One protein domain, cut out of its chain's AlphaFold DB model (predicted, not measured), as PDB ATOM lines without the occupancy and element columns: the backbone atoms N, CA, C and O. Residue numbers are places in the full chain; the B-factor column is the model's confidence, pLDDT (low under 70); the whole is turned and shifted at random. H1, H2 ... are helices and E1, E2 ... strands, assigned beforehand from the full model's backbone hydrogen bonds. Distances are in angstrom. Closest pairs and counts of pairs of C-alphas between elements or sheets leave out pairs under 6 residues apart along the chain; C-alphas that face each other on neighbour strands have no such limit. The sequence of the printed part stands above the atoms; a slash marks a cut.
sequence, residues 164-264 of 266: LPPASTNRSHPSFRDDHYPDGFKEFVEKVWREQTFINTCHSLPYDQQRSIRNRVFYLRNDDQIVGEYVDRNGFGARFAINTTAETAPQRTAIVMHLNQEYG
ATOM      1  N   LEU A 164      12.190  -6.382  26.472       96.75
ATOM      2  CA  LEU A 164      11.821  -5.813  25.172       96.75
ATOM      3  C   LEU A 164      10.619  -4.865  25.331       96.75
ATOM      4  O   LEU A 164       9.672  -5.194  26.051       96.75
ATOM      5  N   PRO A 165      10.646  -3.683  24.691       96.44
ATOM      6  CA  PRO A 165       9.558  -2.728  24.818       96.44
ATOM      7  C   PRO A 165       8.289  -3.225  24.101       96.44
ATOM      8  O   PRO A 165       8.353  -4.128  23.260       96.44
ATOM      9  N   PRO A 166       7.114  -2.666  24.440       96.00
ATOM     10  CA  PRO A 166       5.845  -3.107  23.872       96.00
ATOM     11  C   PRO A 166       5.767  -2.845  22.363       96.00
ATOM     12  O   PRO A 166       6.476  -1.999  21.817       96.00
ATOM     13  N   ALA A 167       4.851  -3.542  21.688       97.12
ATOM     14  CA  ALA A 167       4.561  -3.288  20.283       97.12
ATOM     15  C   ALA A 167       4.156  -1.821  20.050       97.12
ATOM     16  O   ALA A 167       3.418  -1.227  20.840       97.12
ATOM     17  N   SER A 168       4.615  -1.250  18.939       96.62
ATOM     18  CA  SER A 168       4.267   0.108  18.536       96.62
ATOM     19  C   SER A 168       2.815   0.202  18.074       96.62
ATOM     20  O   SER A 168       2.353  -0.595  17.255       96.62
ATOM     21  N   THR A 169       2.110   1.229  18.551       95.81
ATOM     22  CA  THR A 169       0.768   1.609  18.081       95.81
ATOM     23  C   THR A 169       0.799   2.623  16.936       95.81
ATOM     24  O   THR A 169      -0.249   2.939  16.381       95.81
ATOM     25  N   ASN A 170       1.975   3.152  16.581       94.31
ATOM     26  CA  ASN A 170       2.153   4.185  15.561       94.31
ATOM     27  C   ASN A 170       3.281   3.789  14.601       94.31
ATOM     28  O   ASN A 170       4.380   4.348  14.630       94.31
ATOM     29  N   ARG A 171       3.017   2.766  13.784       97.56
ATOM     30  CA  ARG A 171       3.991   2.227  12.832       97.56
ATOM     31  C   ARG A 171       3.848   2.888  11.469       97.56
ATOM     32  O   ARG A 171       2.754   2.921  10.910       97.56
ATOM     33  N   SER A 172       4.965   3.329  10.903       97.88
ATOM     34  CA  SER A 172       5.050   3.819   9.525       97.88
ATOM     35  C   SER A 172       6.104   3.041   8.746       97.88
ATOM     36  O   SER A 172       7.129   2.637   9.306       97.88
ATOM     37  N   HIS A 173       5.856   2.843   7.447       97.81
ATOM     38  CA  HIS A 173       6.804   2.172   6.557       97.81
ATOM     39  C   HIS A 173       8.190   2.832   6.619       97.81
ATOM     40  O   HIS A 173       8.262   4.055   6.786       97.81
ATOM     41  N   PRO A 174       9.278   2.049   6.483       98.19
ATOM     42  CA  PRO A 174      10.617   2.599   6.381       98.19
ATOM     43  C   PRO A 174      10.731   3.652   5.278       98.19
ATOM     44  O   PRO A 174      10.158   3.504   4.198       98.19
ATOM     45  N   SER A 175      11.494   4.707   5.544       97.50
ATOM     46  CA  SER A 175      11.763   5.775   4.582       97.50
ATOM     47  C   SER A 175      13.215   5.738   4.120       97.50
ATOM     48  O   SER A 175      14.129   5.607   4.938       97.50
ATOM     49  N   PHE A 176      13.430   5.930   2.823       97.12
ATOM     50  CA  PHE A 176      14.755   5.929   2.214       97.12
ATOM     51  C   PHE A 176      15.023   7.279   1.557       97.12
ATOM     52  O   PHE A 176      14.134   7.864   0.938       97.12
ATOM     53  N   ARG A 177      16.245   7.777   1.719       93.56
ATOM     54  CA  ARG A 177      16.743   8.958   1.013       93.56
ATOM     55  C   ARG A 177      16.937   8.626  -0.471       93.56
ATOM     56  O   ARG A 177      16.923   7.460  -0.869       93.56
ATOM     57  N   ASP A 178      17.109   9.659  -1.287       91.81
ATOM     58  CA  ASP A 178      17.455   9.504  -2.704       91.81
ATOM     59  C   ASP A 178      18.963   9.258  -2.857       91.81
ATOM     60  O   ASP A 178      19.715  10.118  -3.308       91.81
ATOM     61  N   ASP A 179      19.404   8.094  -2.376       89.31
ATOM     62  CA  ASP A 179      20.791   7.637  -2.407       89.31
ATOM     63  C   ASP A 179      20.880   6.282  -3.137       89.31
ATOM     64  O   ASP A 179      19.901   5.535  -3.258       89.31
ATOM     65  N   HIS A 180      22.076   5.936  -3.614       89.62
ATOM     66  CA  HIS A 180      22.356   4.582  -4.086       89.62
ATOM     67  C   HIS A 180      22.562   3.650  -2.883       89.62
ATOM     68  O   HIS A 180      23.287   4.006  -1.954       89.62
ATOM     69  N   TYR A 181      21.937   2.470  -2.899       93.25
ATOM     70  CA  TYR A 181      21.971   1.510  -1.793       93.25
ATOM     71  C   TYR A 181      22.533   0.155  -2.226       93.25
ATOM     72  O   TYR A 181      22.381  -0.198  -3.397       93.25
ATOM     73  N   PRO A 182      23.110  -0.613  -1.285       93.69
ATOM     74  CA  PRO A 182      23.518  -1.991  -1.518       93.69
ATOM     75  C   PRO A 182      22.358  -2.887  -1.951       93.69
ATOM     76  O   PRO A 182      21.203  -2.672  -1.555       93.69
ATOM     77  N   ASP A 183      22.677  -3.944  -2.694       94.75
ATOM     78  CA  ASP A 183      21.686  -4.929  -3.127       94.75
ATOM     79  C   ASP A 183      21.009  -5.588  -1.913       94.75
ATOM     80  O   ASP A 183      21.673  -6.101  -1.006       94.75
ATOM     81  N   GLY A 184      19.673  -5.593  -1.882       95.75
ATOM     82  CA  GLY A 184      18.889  -6.188  -0.792       95.75
ATOM     83  C   GLY A 184      18.739  -5.311   0.459       95.75
ATOM     84  O   GLY A 184      18.093  -5.730   1.421       95.75
ATOM     85  N   PHE A 185      19.319  -4.105   0.480       96.50
ATOM     86  CA  PHE A 185      19.277  -3.223   1.650       96.50
ATOM     87  C   PHE A 185      17.848  -2.853   2.060       96.50
ATOM     88  O   PHE A 185      17.489  -2.952   3.233       96.50
ATOM     89  N   LYS A 186      17.016  -2.427   1.101       97.56
ATOM     90  CA  LYS A 186      15.646  -1.979   1.389       97.56
ATOM     91  C   LYS A 186      14.794  -3.142   1.890       97.56
ATOM     92  O   LYS A 186      14.101  -3.004   2.894       97.56
ATOM     93  N   GLU A 187      14.925  -4.299   1.252       97.88
ATOM     94  CA  GLU A 187      14.256  -5.544   1.614       97.88
ATOM     95  C   GLU A 187      14.649  -6.001   3.024       97.88
ATOM     96  O   GLU A 187      13.791  -6.435   3.796       97.88
ATOM     97  N   PHE A 188      15.928  -5.869   3.389       97.81
ATOM     98  CA  PHE A 188      16.413  -6.173   4.733       97.81
ATOM     99  C   PHE A 188      15.825  -5.224   5.782       97.81
ATOM    100  O   PHE A 188      15.288  -5.683   6.793       97.81
ATOM    101  N   VAL A 189      15.854  -3.911   5.536       98.31
ATOM    102  CA  VAL A 189      15.272  -2.912   6.449       98.31
ATOM    103  C   VAL A 189      13.769  -3.147   6.634       98.31
ATOM    104  O   VAL A 189      13.268  -3.110   7.761       98.31
ATOM    105  N   GLU A 190      13.044  -3.438   5.552       98.44
ATOM    106  CA  GLU A 190      11.621  -3.784   5.602       98.44
ATOM    107  C   GLU A 190      11.357  -5.086   6.358       98.44
ATOM    108  O   GLU A 190      10.386  -5.157   7.116       98.44
ATOM    109  N   LYS A 191      12.210  -6.105   6.194       98.19
ATOM    110  CA  LYS A 191      12.126  -7.368   6.940       98.19
ATOM    111  C   LYS A 191      12.260  -7.122   8.442       98.19
ATOM    112  O   LYS A 191      11.360  -7.513   9.185       98.19
ATOM    113  N   VAL A 192      13.330  -6.444   8.868       98.31
ATOM    114  CA  VAL A 192      13.595  -6.134  10.284       98.31
ATOM    115  C   VAL A 192      12.436  -5.340  10.878       98.31
ATOM    116  O   VAL A 192      11.901  -5.717  11.918       98.31
ATOM    117  N   TRP A 193      11.982  -4.285  10.193       98.56
ATOM    118  CA  TRP A 193      10.812  -3.524  10.627       98.56
ATOM    119  C   TRP A 193       9.581  -4.423  10.759       98.56
ATOM    120  O   TRP A 193       8.942  -4.435  11.807       98.56
ATOM    121  N   ARG A 194       9.229  -5.198   9.727       98.12
ATOM    122  CA  ARG A 194       8.005  -6.015   9.701       98.12
ATOM    123  C   ARG A 194       7.965  -7.043  10.831       98.12
ATOM    124  O   ARG A 194       6.918  -7.186  11.460       98.12
ATOM    125  N   GLU A 195       9.074  -7.732  11.070       98.12
ATOM    126  CA  GLU A 195       9.178  -8.822  12.047       98.12
ATOM    127  C   GLU A 195       9.255  -8.317  13.498       98.12
ATOM    128  O   GLU A 195       8.781  -8.997  14.408       98.12
ATOM    129  N   GLN A 196       9.772  -7.107  13.728       98.06
ATOM    130  CA  GLN A 196       9.974  -6.562  15.071       98.06
ATOM    131  C   GLN A 196       8.903  -5.523  15.431       98.06
ATOM    132  O   GLN A 196       8.958  -4.352  15.054       98.06
ATOM    133  N   THR A 197       7.899  -5.952  16.197       97.44
ATOM    134  CA  THR A 197       6.689  -5.150  16.475       97.44
ATOM    135  C   THR A 197       6.929  -3.888  17.306       97.44
ATOM    136  O   THR A 197       6.124  -2.961  17.236       97.44
ATOM    137  N   PHE A 198       8.027  -3.817  18.059       97.38
ATOM    138  CA  PHE A 198       8.428  -2.642  18.838       97.38
ATOM    139  C   PHE A 198       9.074  -1.527  17.994       97.38
ATOM    140  O   PHE A 198       9.369  -0.449  18.514       97.38
ATOM    141  N   ILE A 199       9.313  -1.757  16.698       98.50
ATOM    142  CA  ILE A 199       9.870  -0.749  15.790       98.50
ATOM    143  C   ILE A 199       8.737   0.134  15.246       98.50
ATOM    144  O   ILE A 199       7.845  -0.334  14.529       98.50
ATOM    145  N   ASN A 200       8.810   1.435  15.544       98.06
ATOM    146  CA  ASN A 200       7.932   2.464  14.985       98.06
ATOM    147  C   ASN A 200       8.189   2.594  13.476       98.06
ATOM    148  O   ASN A 200       7.291   2.421  12.651       98.06
ATOM    149  N   THR A 201       9.444   2.866  13.112       98.50
ATOM    150  CA  THR A 201       9.886   3.032  11.725       98.50
ATOM    151  C   THR A 201      11.409   2.938  11.619       98.50
ATOM    152  O   THR A 201      12.116   2.991  12.630       98.50
ATOM    153  N   CYS A 202      11.911   2.842  10.392       98.44
ATOM    154  CA  CYS A 202      13.335   2.877  10.072       98.44
ATOM    155  C   CYS A 202      13.602   3.977   9.042       98.44
ATOM    156  O   CYS A 202      12.776   4.219   8.161       98.44
ATOM    157  N   HIS A 203      14.766   4.617   9.112       97.44
ATOM    158  CA  HIS A 203      15.176   5.593   8.105       97.44
ATOM    159  C   HIS A 203      16.634   5.407   7.705       97.44
ATOM    160  O   HIS A 203      17.509   5.266   8.557       97.44
ATOM    161  N   SER A 204      16.911   5.409   6.401       96.38
ATOM    162  CA  SER A 204      18.287   5.350   5.898       96.38
ATOM    163  C   SER A 204      19.095   6.564   6.361       96.38
ATOM    164  O   SER A 204      18.603   7.696   6.303       96.38
ATOM    165  N   LEU A 205      20.346   6.339   6.746       93.50
ATOM    166  CA  LEU A 205      21.283   7.391   7.135       93.50
ATOM    167  C   LEU A 205      22.162   7.829   5.945       93.50
ATOM    168  O   LEU A 205      22.287   7.070   4.982       93.50
ATOM    169  N   PRO A 206      22.766   9.037   5.993       86.31
ATOM    170  CA  PRO A 206      23.653   9.534   4.938       86.31
ATOM    171  C   PRO A 206      24.840   8.605   4.629       86.31
ATOM    172  O   PRO A 206      25.254   7.802   5.465       86.31
ATOM    173  N   TYR A 207      25.417   8.771   3.435       68.06
ATOM    174  CA  TYR A 207      26.490   7.931   2.878       68.06
ATOM    175  C   TYR A 207      27.840   7.995   3.628       68.06
ATOM    176  O   TYR A 207      28.763   7.224   3.352       68.06
ATOM    177  N   ASP A 208      27.995   8.899   4.593       68.75
ATOM    178  CA  ASP A 208      29.285   9.156   5.228       68.75
ATOM    179  C   ASP A 208      29.879   7.894   5.875       68.75
ATOM    180  O   ASP A 208      29.241   7.194   6.665       68.75
ATOM    181  N   GLN A 209      31.142   7.611   5.535       64.62
ATOM    182  CA  GLN A 209      31.927   6.491   6.066       64.62
ATOM    183  C   GLN A 209      31.304   5.098   5.826       64.62
ATOM    184  O   GLN A 209      31.541   4.181   6.604       64.62
ATOM    185  N   GLN A 210      30.520   4.892   4.761       67.38
ATOM    186  CA  GLN A 210      29.971   3.562   4.439       67.38
ATOM    187  C   GLN A 210      31.041   2.526   4.044       67.38
ATOM    188  O   GLN A 210      30.849   1.335   4.254       67.38
ATOM    189  N   ARG A 211      32.213   2.965   3.558       62.81
ATOM    190  CA  ARG A 211      33.350   2.077   3.229       62.81
ATOM    191  C   ARG A 211      33.928   1.321   4.434       62.81
ATOM    192  O   ARG A 211      34.700   0.389   4.233       62.81
ATOM    193  N   SER A 212      33.618   1.742   5.662       71.69
ATOM    194  CA  SER A 212      34.053   1.047   6.878       71.69
ATOM    195  C   SER A 212      33.083  -0.051   7.322       71.69
ATOM    196  O   SER A 212      33.408  -0.783   8.251       71.69
ATOM    197  N   ILE A 213      31.907  -0.163   6.692       81.94
ATOM    198  CA  ILE A 213      30.888  -1.160   7.032       81.94
ATOM    199  C   ILE A 213      31.317  -2.494   6.437       81.94
ATOM    200  O   ILE A 213      31.458  -2.620   5.223       81.94
ATOM    201  N   ARG A 214      31.548  -3.476   7.305       81.62
ATOM    202  CA  ARG A 214      32.065  -4.790   6.901       81.62
ATOM    203  C   ARG A 214      31.070  -5.919   7.095       81.62
ATOM    204  O   ARG A 214      31.179  -6.906   6.389       81.62
ATOM    205  N   ASN A 215      30.119  -5.751   8.011       87.19
ATOM    206  CA  ASN A 215      29.194  -6.788   8.445       87.19
ATOM    207  C   ASN A 215      27.796  -6.199   8.664       87.19
ATOM    208  O   ASN A 215      27.626  -4.985   8.802       87.19
ATOM    209  N   ARG A 216      26.798  -7.078   8.754       93.81
ATOM    210  CA  ARG A 216      25.470  -6.725   9.266       93.81
ATOM    211  C   ARG A 216      25.497  -6.727  10.784       93.81
ATOM    212  O   ARG A 216      25.729  -7.775  11.379       93.81
ATOM    213  N   VAL A 217      25.270  -5.571  11.396       95.69
ATOM    214  CA  VAL A 217      25.362  -5.393  12.851       95.69
ATOM    215  C   VAL A 217      24.381  -4.338  13.344       95.69
ATOM    216  O   VAL A 217      23.921  -3.494  12.574       95.69
ATOM    217  N   PHE A 218      24.087  -4.364  14.640       97.38
ATOM    218  CA  PHE A 218      23.267  -3.361  15.312       97.38
ATOM    219  C   PHE A 218      24.008  -2.809  16.530       97.38
ATOM    220  O   PHE A 218      24.659  -3.559  17.255       97.38
ATOM    221  N   TYR A 219      23.909  -1.509  16.781       95.69
ATOM    222  CA  TYR A 219      24.559  -0.870  17.928       95.69
ATOM    223  C   TYR A 219      23.849   0.419  18.335       95.69
ATOM    224  O   TYR A 219      23.023   0.967  17.597       95.69
ATOM    225  N   LEU A 220      24.169   0.906  19.531       95.31
ATOM    226  CA  LEU A 220      23.723   2.202  20.027       95.31
ATOM    227  C   LEU A 220      24.729   3.294  19.639       95.31
ATOM    228  O   LEU A 220      25.913   3.200  19.950       95.31
ATOM    229  N   ARG A 221      24.255   4.356  18.984       92.31
ATOM    230  CA  ARG A 221      25.041   5.533  18.595       92.31
ATOM    231  C   ARG A 221      24.523   6.764  19.337       92.31
ATOM    232  O   ARG A 221      23.318   6.966  19.405       92.31
ATOM    233  N   ASN A 222      25.429   7.613  19.829       87.19
ATOM    234  CA  ASN A 222      25.096   8.851  20.555       87.19
ATOM    235  C   ASN A 222      24.135   8.636  21.750       87.19
ATOM    236  O   ASN A 222      23.264   9.460  21.992       87.19
ATOM    237  N   ASP A 223      24.292   7.524  22.475       80.56
ATOM    238  CA  ASP A 223      23.569   7.163  23.712       80.56
ATOM    239  C   ASP A 223      22.063   6.832  23.591       80.56
ATOM    240  O   ASP A 223      21.494   6.227  24.506       80.56
ATOM    241  N   ASP A 224      21.400   7.133  22.472       88.44
ATOM    242  CA  ASP A 224      19.962   6.858  22.304       88.44
ATOM    243  C   ASP A 224      19.560   6.259  20.948       88.44
ATOM    244  O   ASP A 224      18.586   5.501  20.878       88.44
ATOM    245  N   GLN A 225      20.311   6.529  19.881       95.06
ATOM    246  CA  GLN A 225      19.939   6.120  18.535       95.06
ATOM    247  C   GLN A 225      20.408   4.697  18.245       95.06
ATOM    248  O   GLN A 225      21.596   4.429  18.084       95.06
ATOM    249  N   ILE A 226      19.457   3.780  18.082       97.56
ATOM    250  CA  ILE A 226      19.748   2.437  17.577       97.56
ATOM    251  C   ILE A 226      20.034   2.531  16.076       97.56
ATOM    252  O   ILE A 226      19.236   3.101  15.322       97.56
ATOM    253  N   VAL A 227      21.166   1.978  15.648       97.12
ATOM    254  CA  VAL A 227      21.626   1.952  14.257       97.12
ATOM    255  C   VAL A 227      21.788   0.505  13.810       97.12
ATOM    256  O   VAL A 227      22.334  -0.315  14.545       97.12
ATOM    257  N   GLY A 228      21.310   0.208  12.605       97.00
ATOM    258  CA  GLY A 228      21.617  -1.011  11.872       97.00
ATOM    259  C   GLY A 228      22.567  -0.721  10.712       97.00
ATOM    260  O   GLY A 228      22.430   0.284  10.006       97.00
ATOM    261  N   GLU A 229      23.520  -1.617  10.512       96.00
ATOM    262  CA  GLU A 229      24.411  -1.673   9.360       96.00
ATOM    263  C   GLU A 229      24.065  -2.876   8.490       96.00
ATOM    264  O   GLU A 229      23.670  -3.936   8.978       96.00
ATOM    265  N   TYR A 230      24.203  -2.697   7.184       95.31
ATOM    266  CA  TYR A 230      24.013  -3.739   6.192       95.31
ATOM    267  C   TYR A 230      25.132  -3.667   5.168       95.31
ATOM    268  O   TYR A 230      25.529  -2.573   4.779       95.31
ATOM    269  N   VAL A 231      25.585  -4.823   4.701       93.62
ATOM    270  CA  VAL A 231      26.541  -4.952   3.604       93.62
ATOM    271  C   VAL A 231      26.010  -5.975   2.602       93.62
ATOM    272  O   VAL A 231      25.421  -6.989   2.994       93.62
ATOM    273  N   ASP A 232      26.160  -5.680   1.312       92.50
ATOM    274  CA  ASP A 232      25.871  -6.635   0.245       92.50
ATOM    275  C   ASP A 232      27.081  -7.531  -0.074       92.50
ATOM    276  O   ASP A 232      28.170  -7.402   0.485       92.50
ATOM    277  N   ARG A 233      26.898  -8.453  -1.024       89.69
ATOM    278  CA  ARG A 233      27.941  -9.406  -1.441       89.69
ATOM    279  C   ARG A 233      29.143  -8.752  -2.128       89.69
ATOM    280  O   ARG A 233      30.173  -9.403  -2.274       89.69
ATOM    281  N   ASN A 234      29.011  -7.503  -2.565       88.25
ATOM    282  CA  ASN A 234      30.068  -6.742  -3.221       88.25
ATOM    283  C   ASN A 234      30.861  -5.884  -2.219       88.25
ATOM    284  O   ASN A 234      31.768  -5.157  -2.626       88.25
ATOM    285  N   GLY A 235      30.534  -5.954  -0.922       87.81
ATOM    286  CA  GLY A 235      31.159  -5.134   0.113       87.81
ATOM    287  C   GLY A 235      30.662  -3.688   0.116       87.81
ATOM    288  O   GLY A 235      31.316  -2.818   0.695       87.81
ATOM    289  N   PHE A 236      29.534  -3.400  -0.541       91.12
ATOM    290  CA  PHE A 236      28.904  -2.092  -0.468       91.12
ATOM    291  C   PHE A 236      27.977  -2.057   0.753       91.12
ATOM    292  O   PHE A 236      27.085  -2.893   0.892       91.12
ATOM    293  N   GLY A 237      28.225  -1.124   1.675       93.06
ATOM    294  CA  GLY A 237      27.502  -1.029   2.940       93.06
ATOM    295  C   GLY A 237      26.584   0.183   3.042       93.06
ATOM    296  O   GLY A 237      26.851   1.213   2.439       93.06
ATOM    297  N   ALA A 238      25.526   0.087   3.847       94.56
ATOM    298  CA  ALA A 238      24.638   1.194   4.188       94.56
ATOM    299  C   ALA A 238      24.159   1.118   5.644       94.56
ATOM    300  O   ALA A 238      24.178   0.063   6.278       94.56
ATOM    301  N   ARG A 239      23.719   2.265   6.171       95.38
ATOM    302  CA  ARG A 239      23.209   2.420   7.540       95.38
ATOM    303  C   ARG A 239      21.753   2.845   7.545       95.38
ATOM    304  O   ARG A 239      21.309   3.608   6.686       95.38
ATOM    305  N   PHE A 240      21.039   2.440   8.580       97.00
ATOM    306  CA  PHE A 240      19.704   2.928   8.885       97.00
ATOM    307  C   PHE A 240      19.544   3.103  10.389       97.00
ATOM    308  O   PHE A 240      20.082   2.341  11.186       97.00
ATOM    309  N   ALA A 241      18.808   4.130  10.782       97.62
ATOM    310  CA  ALA A 241      18.411   4.344  12.159       97.62
ATOM    311  C   ALA A 241      17.054   3.687  12.412       97.62
ATOM    312  O   ALA A 241      16.165   3.682  11.553       97.62
ATOM    313  N   ILE A 242      16.914   3.133  13.611       98.31
ATOM    314  CA  ILE A 242      15.750   2.378  14.055       98.31
ATOM    315  C   ILE A 242      15.078   3.174  15.168       98.31
ATOM    316  O   ILE A 242      15.665   3.403  16.225       98.31
ATOM    317  N   ASN A 243      13.843   3.606  14.933       97.88
ATOM    318  CA  ASN A 243      13.029   4.261  15.948       97.88
ATOM    319  C   ASN A 243      12.122   3.211  16.604       97.88
ATOM    320  O   ASN A 243      11.404   2.488  15.911       97.88
ATOM    321  N   THR A 244      12.157   3.122  17.933       97.44
ATOM    322  CA  THR A 244      11.471   2.081  18.709       97.44
ATOM    323  C   THR A 244      10.613   2.677  19.818       97.44
ATOM    324  O   THR A 244      10.668   3.870  20.099       97.44
ATOM    325  N   THR A 245       9.824   1.832  20.468       97.50
ATOM    326  CA  THR A 245       9.057   2.154  21.680       97.50
ATOM    327  C   THR A 245       9.886   2.100  22.971       97.50
ATOM    328  O   THR A 245       9.318   2.116  24.059       97.50
ATOM    329  N   ALA A 246      11.217   1.995  22.889       96.62
ATOM    330  CA  ALA A 246      12.080   1.952  24.066       96.62
ATOM    331  C   ALA A 246      12.100   3.291  24.817       96.62
ATOM    332  O   ALA A 246      12.427   4.328  24.248       96.62
ATOM    333  N   GLU A 247      11.857   3.243  26.123       94.88
ATOM    334  CA  GLU A 247      11.892   4.401  27.024       94.88
ATOM    335  C   GLU A 247      13.102   4.355  27.970       94.88
ATOM    336  O   GLU A 247      13.539   5.374  28.500       94.88
ATOM    337  N   THR A 248      13.686   3.171  28.168       94.12
ATOM    338  CA  THR A 248      14.757   2.936  29.147       94.12
ATOM    339  C   THR A 248      16.038   2.421  28.490       94.12
ATOM    340  O   THR A 248      16.000   1.807  27.423       94.12
ATOM    341  N   ALA A 249      17.185   2.639  29.142       93.56
ATOM    342  CA  ALA A 249      18.464   2.102  28.672       93.56
ATOM    343  C   ALA A 249      18.448   0.562  28.560       93.56
ATOM    344  O   ALA A 249      18.755   0.067  27.478       93.56
ATOM    345  N   PRO A 250      17.956  -0.215  29.555       95.06
ATOM    346  CA  PRO A 250      17.850  -1.669  29.410       95.06
ATOM    347  C   PRO A 250      16.986  -2.128  28.230       95.06
ATOM    348  O   PRO A 250      17.326  -3.121  27.596       95.06
ATOM    349  N   GLN A 251      15.902  -1.413  27.894       96.38
ATOM    350  CA  GLN A 251      15.115  -1.698  26.685       96.38
ATOM    351  C   GLN A 251      15.944  -1.499  25.413       96.38
ATOM    352  O   GLN A 251      15.918  -2.364  24.538       96.38
ATOM    353  N   ARG A 252      16.695  -0.393  25.311       96.31
ATOM    354  CA  ARG A 252      17.578  -0.134  24.162       96.31
ATOM    355  C   ARG A 252      18.663  -1.202  24.046       96.31
ATOM    356  O   ARG A 252      18.813  -1.783  22.973       96.31
ATOM    357  N   THR A 253      19.344  -1.528  25.144       96.06
ATOM    358  CA  THR A 253      20.353  -2.598  25.184       96.06
ATOM    359  C   THR A 253      19.751  -3.943  24.772       96.06
ATOM    360  O   THR A 253      20.308  -4.632  23.921       96.06
ATOM    361  N   ALA A 254      18.574  -4.298  25.299       96.88
ATOM    362  CA  ALA A 254      17.887  -5.543  24.963       96.88
ATOM    363  C   ALA A 254      17.499  -5.627  23.480       96.88
ATOM    364  O   ALA A 254      17.670  -6.685  22.878       96.88
ATOM    365  N   ILE A 255      17.021  -4.529  22.881       97.44
ATOM    366  CA  ILE A 255      16.738  -4.473  21.441       97.44
ATOM    367  C   ILE A 255      18.008  -4.731  20.643       97.44
ATOM    368  O   ILE A 255      18.002  -5.586  19.768       97.44
ATOM    369  N   VAL A 256      19.094  -4.012  20.927       97.25
ATOM    370  CA  VAL A 256      20.336  -4.140  20.154       97.25
ATOM    371  C   VAL A 256      20.888  -5.565  20.241       97.25
ATOM    372  O   VAL A 256      21.251  -6.144  19.216       97.25
ATOM    373  N   MET A 257      20.911  -6.161  21.436       95.56
ATOM    374  CA  MET A 257      21.341  -7.553  21.610       95.56
ATOM    375  C   MET A 257      20.449  -8.523  20.830       95.56
ATOM    376  O   MET A 257      20.956  -9.381  20.116       95.56
ATOM    377  N   HIS A 258      19.126  -8.362  20.924       96.38
ATOM    378  CA  HIS A 258      18.157  -9.178  20.191       96.38
ATOM    379  C   HIS A 258      18.334  -9.065  18.674       96.38
ATOM    380  O   HIS A 258      18.360 -10.071  17.977       96.38
ATOM    381  N   LEU A 259      18.522  -7.852  18.150       97.31
ATOM    382  CA  LEU A 259      18.705  -7.640  16.715       97.31
ATOM    383  C   LEU A 259      20.019  -8.242  16.196       97.31
ATOM    384  O   LEU A 259      20.006  -8.837  15.123       97.31
ATOM    385  N   ASN A 260      21.129  -8.147  16.938       96.56
ATOM    386  CA  ASN A 260      22.364  -8.850  16.559       96.56
ATOM    387  C   ASN A 260      22.195 -10.370  16.624       96.56
ATOM    388  O   ASN A 260      22.698 -11.078  15.756       96.56
ATOM    389  N   GLN A 261      21.452 -10.877  17.609       93.50
ATOM    390  CA  GLN A 261      21.203 -12.307  17.722       93.50
ATOM    391  C   GLN A 261      20.412 -12.858  16.523       93.50
ATOM    392  O   GLN A 261      20.771 -13.915  16.001       93.50
ATOM    393  N   GLU A 262      19.366 -12.139  16.101       94.88
ATOM    394  CA  GLU A 262      18.417 -12.561  15.061       94.88
ATOM    395  C   GLU A 262      18.859 -12.217  13.629       94.88
ATOM    396  O   GLU A 262      18.521 -12.935  12.687       94.88
ATOM    397  N   TYR A 263      19.578 -11.107  13.448       95.44
ATOM    398  CA  TYR A 263      19.880 -10.534  12.129       95.44
ATOM    399  C   TYR A 263      21.352 -10.172  11.917       95.44
ATOM    400  O   TYR A 263      21.706  -9.733  10.820       95.44
ATOM    401  N   GLY A 264      22.189 -10.280  12.951       90.62
ATOM    402  CA  GLY A 264      23.615 -10.003  12.843       90.62
ATOM    403  C   GLY A 264      24.342 -11.092  12.055       90.62
ATOM    404  O   GLY A 264      23.994 -12.265  12.160       90.62
TER     405      GLY A 264
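Overview. This is residues 164 to 264 of the 266 residues of an uncharacterized protein of Blastocatellia bacterium (UniProt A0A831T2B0). A strongly twisted sheet of four strands is covered on one face by two helices, H1 over E4 and H2 over E3, which stand at a steep angle to each other; no named element lies on the other face. Before H1 a long unnamed stretch, residues 164 to 184, runs past the E1 edge of the sheet, and a long link, residues 205 to 216, leads from E1 at one edge to E2 at the other. The printed part has 101 residues with two named helices and four named strands, along the chain H1 E1 E2 E3 E4 H2. The sheet's order is E1 E4 E3 E2, with its neighbour strands antiparallel, and the class is mixed, helices and strands. The whole is compact, with a radius of gyration of the C-alphas of 12.8 A, and elongated in outline, spanning 36 by 23 by 22 A.

Arrangement. After residues 164 to 184, which hold no named element, come H1, residues 185 to 195, and, over a tight link, the edge strand E1, residues 199 to 204. A long link leads to the other edge strand, E2, residues 217 to 221, and E1 and E2 are apart. E2 forms a hairpin with E3, residues 225 to 231, and E3 forms a hairpin with E4, residues 237 to 244. E2, E3 and E4 make a meander, each strand the antiparallel neighbour of the one before. E4 is also the antiparallel neighbour of E1, and the four strands make a Greek key, a meander of three whose last strand pairs with the strand before it in the chain. In the pair E1 and E4, at 151 degrees, N 200 and O 243 are 2.8 A apart and N 241 and O 203 are 2.8 A apart, within hydrogen-bond range. In the pair E2 and E3, at 149 degrees, N 221 and O 225 are 2.8 A apart. In the pair E3 and E4, also at 149 degrees, N 228 and O 240 are 2.8 A apart. The printed part closes with H2, residues 249 to 263, and Gly 264. H1 is on the sheet at a height of 8.6 A, over E4 and along the strands, at 23 degrees to E4 on the local plane. Its closest C-alphas to E1 are those of Trp 193 and Ile 199, 5.9 A apart. H2 is on the same face at a height of 8.3 A, over E3 and along the strands, at 11 degrees to E3 on the local plane. Its closest C-alphas to E2 are those of Asn 260 and Phe 218, 5.7 A apart. Together they make two layers, helices on one face of a sheet. H1 and H2 are close but not clearly touching, the C-alphas of Val 192 and Tyr 263 being closest at 7.9 A, with a steep tilt of 62 degrees, opposite ways. In H1 and H2 every O i to N i+4 pair is within hydrogen-bond range.

Along the chain. H1, residues 185 to 195, begins with C-alpha 185 at (19.277, -3.223, 1.650) and is 15.5 A long from first to last C-alpha. E1, residues 199 to 204, measures 14.3 A, and E2, residues 217 to 221, measures 12.3 A. E3, residues 225 to 231, measures 19.7 A. E4, residues 237 to 244, is the longest strand by residues, 22.7 A, and ends with C-alpha 244 at (11.471, 2.081, 18.709). H2, residues 249 to 263, is 20.9 A long and ends with C-alpha 263 at (19.880, -10.534, 12.129).

Size, cuts and confidence. The two C-alphas farthest apart are those of Thr 169 and Asn 234, 37.2 A. The printed part has no cut. The link E1 to E2 is long, and the other links between named elements are tight. The mean pLDDT of the printed part is 93.3, and residues 207 to 211, in the link E1 to E2, are under 70.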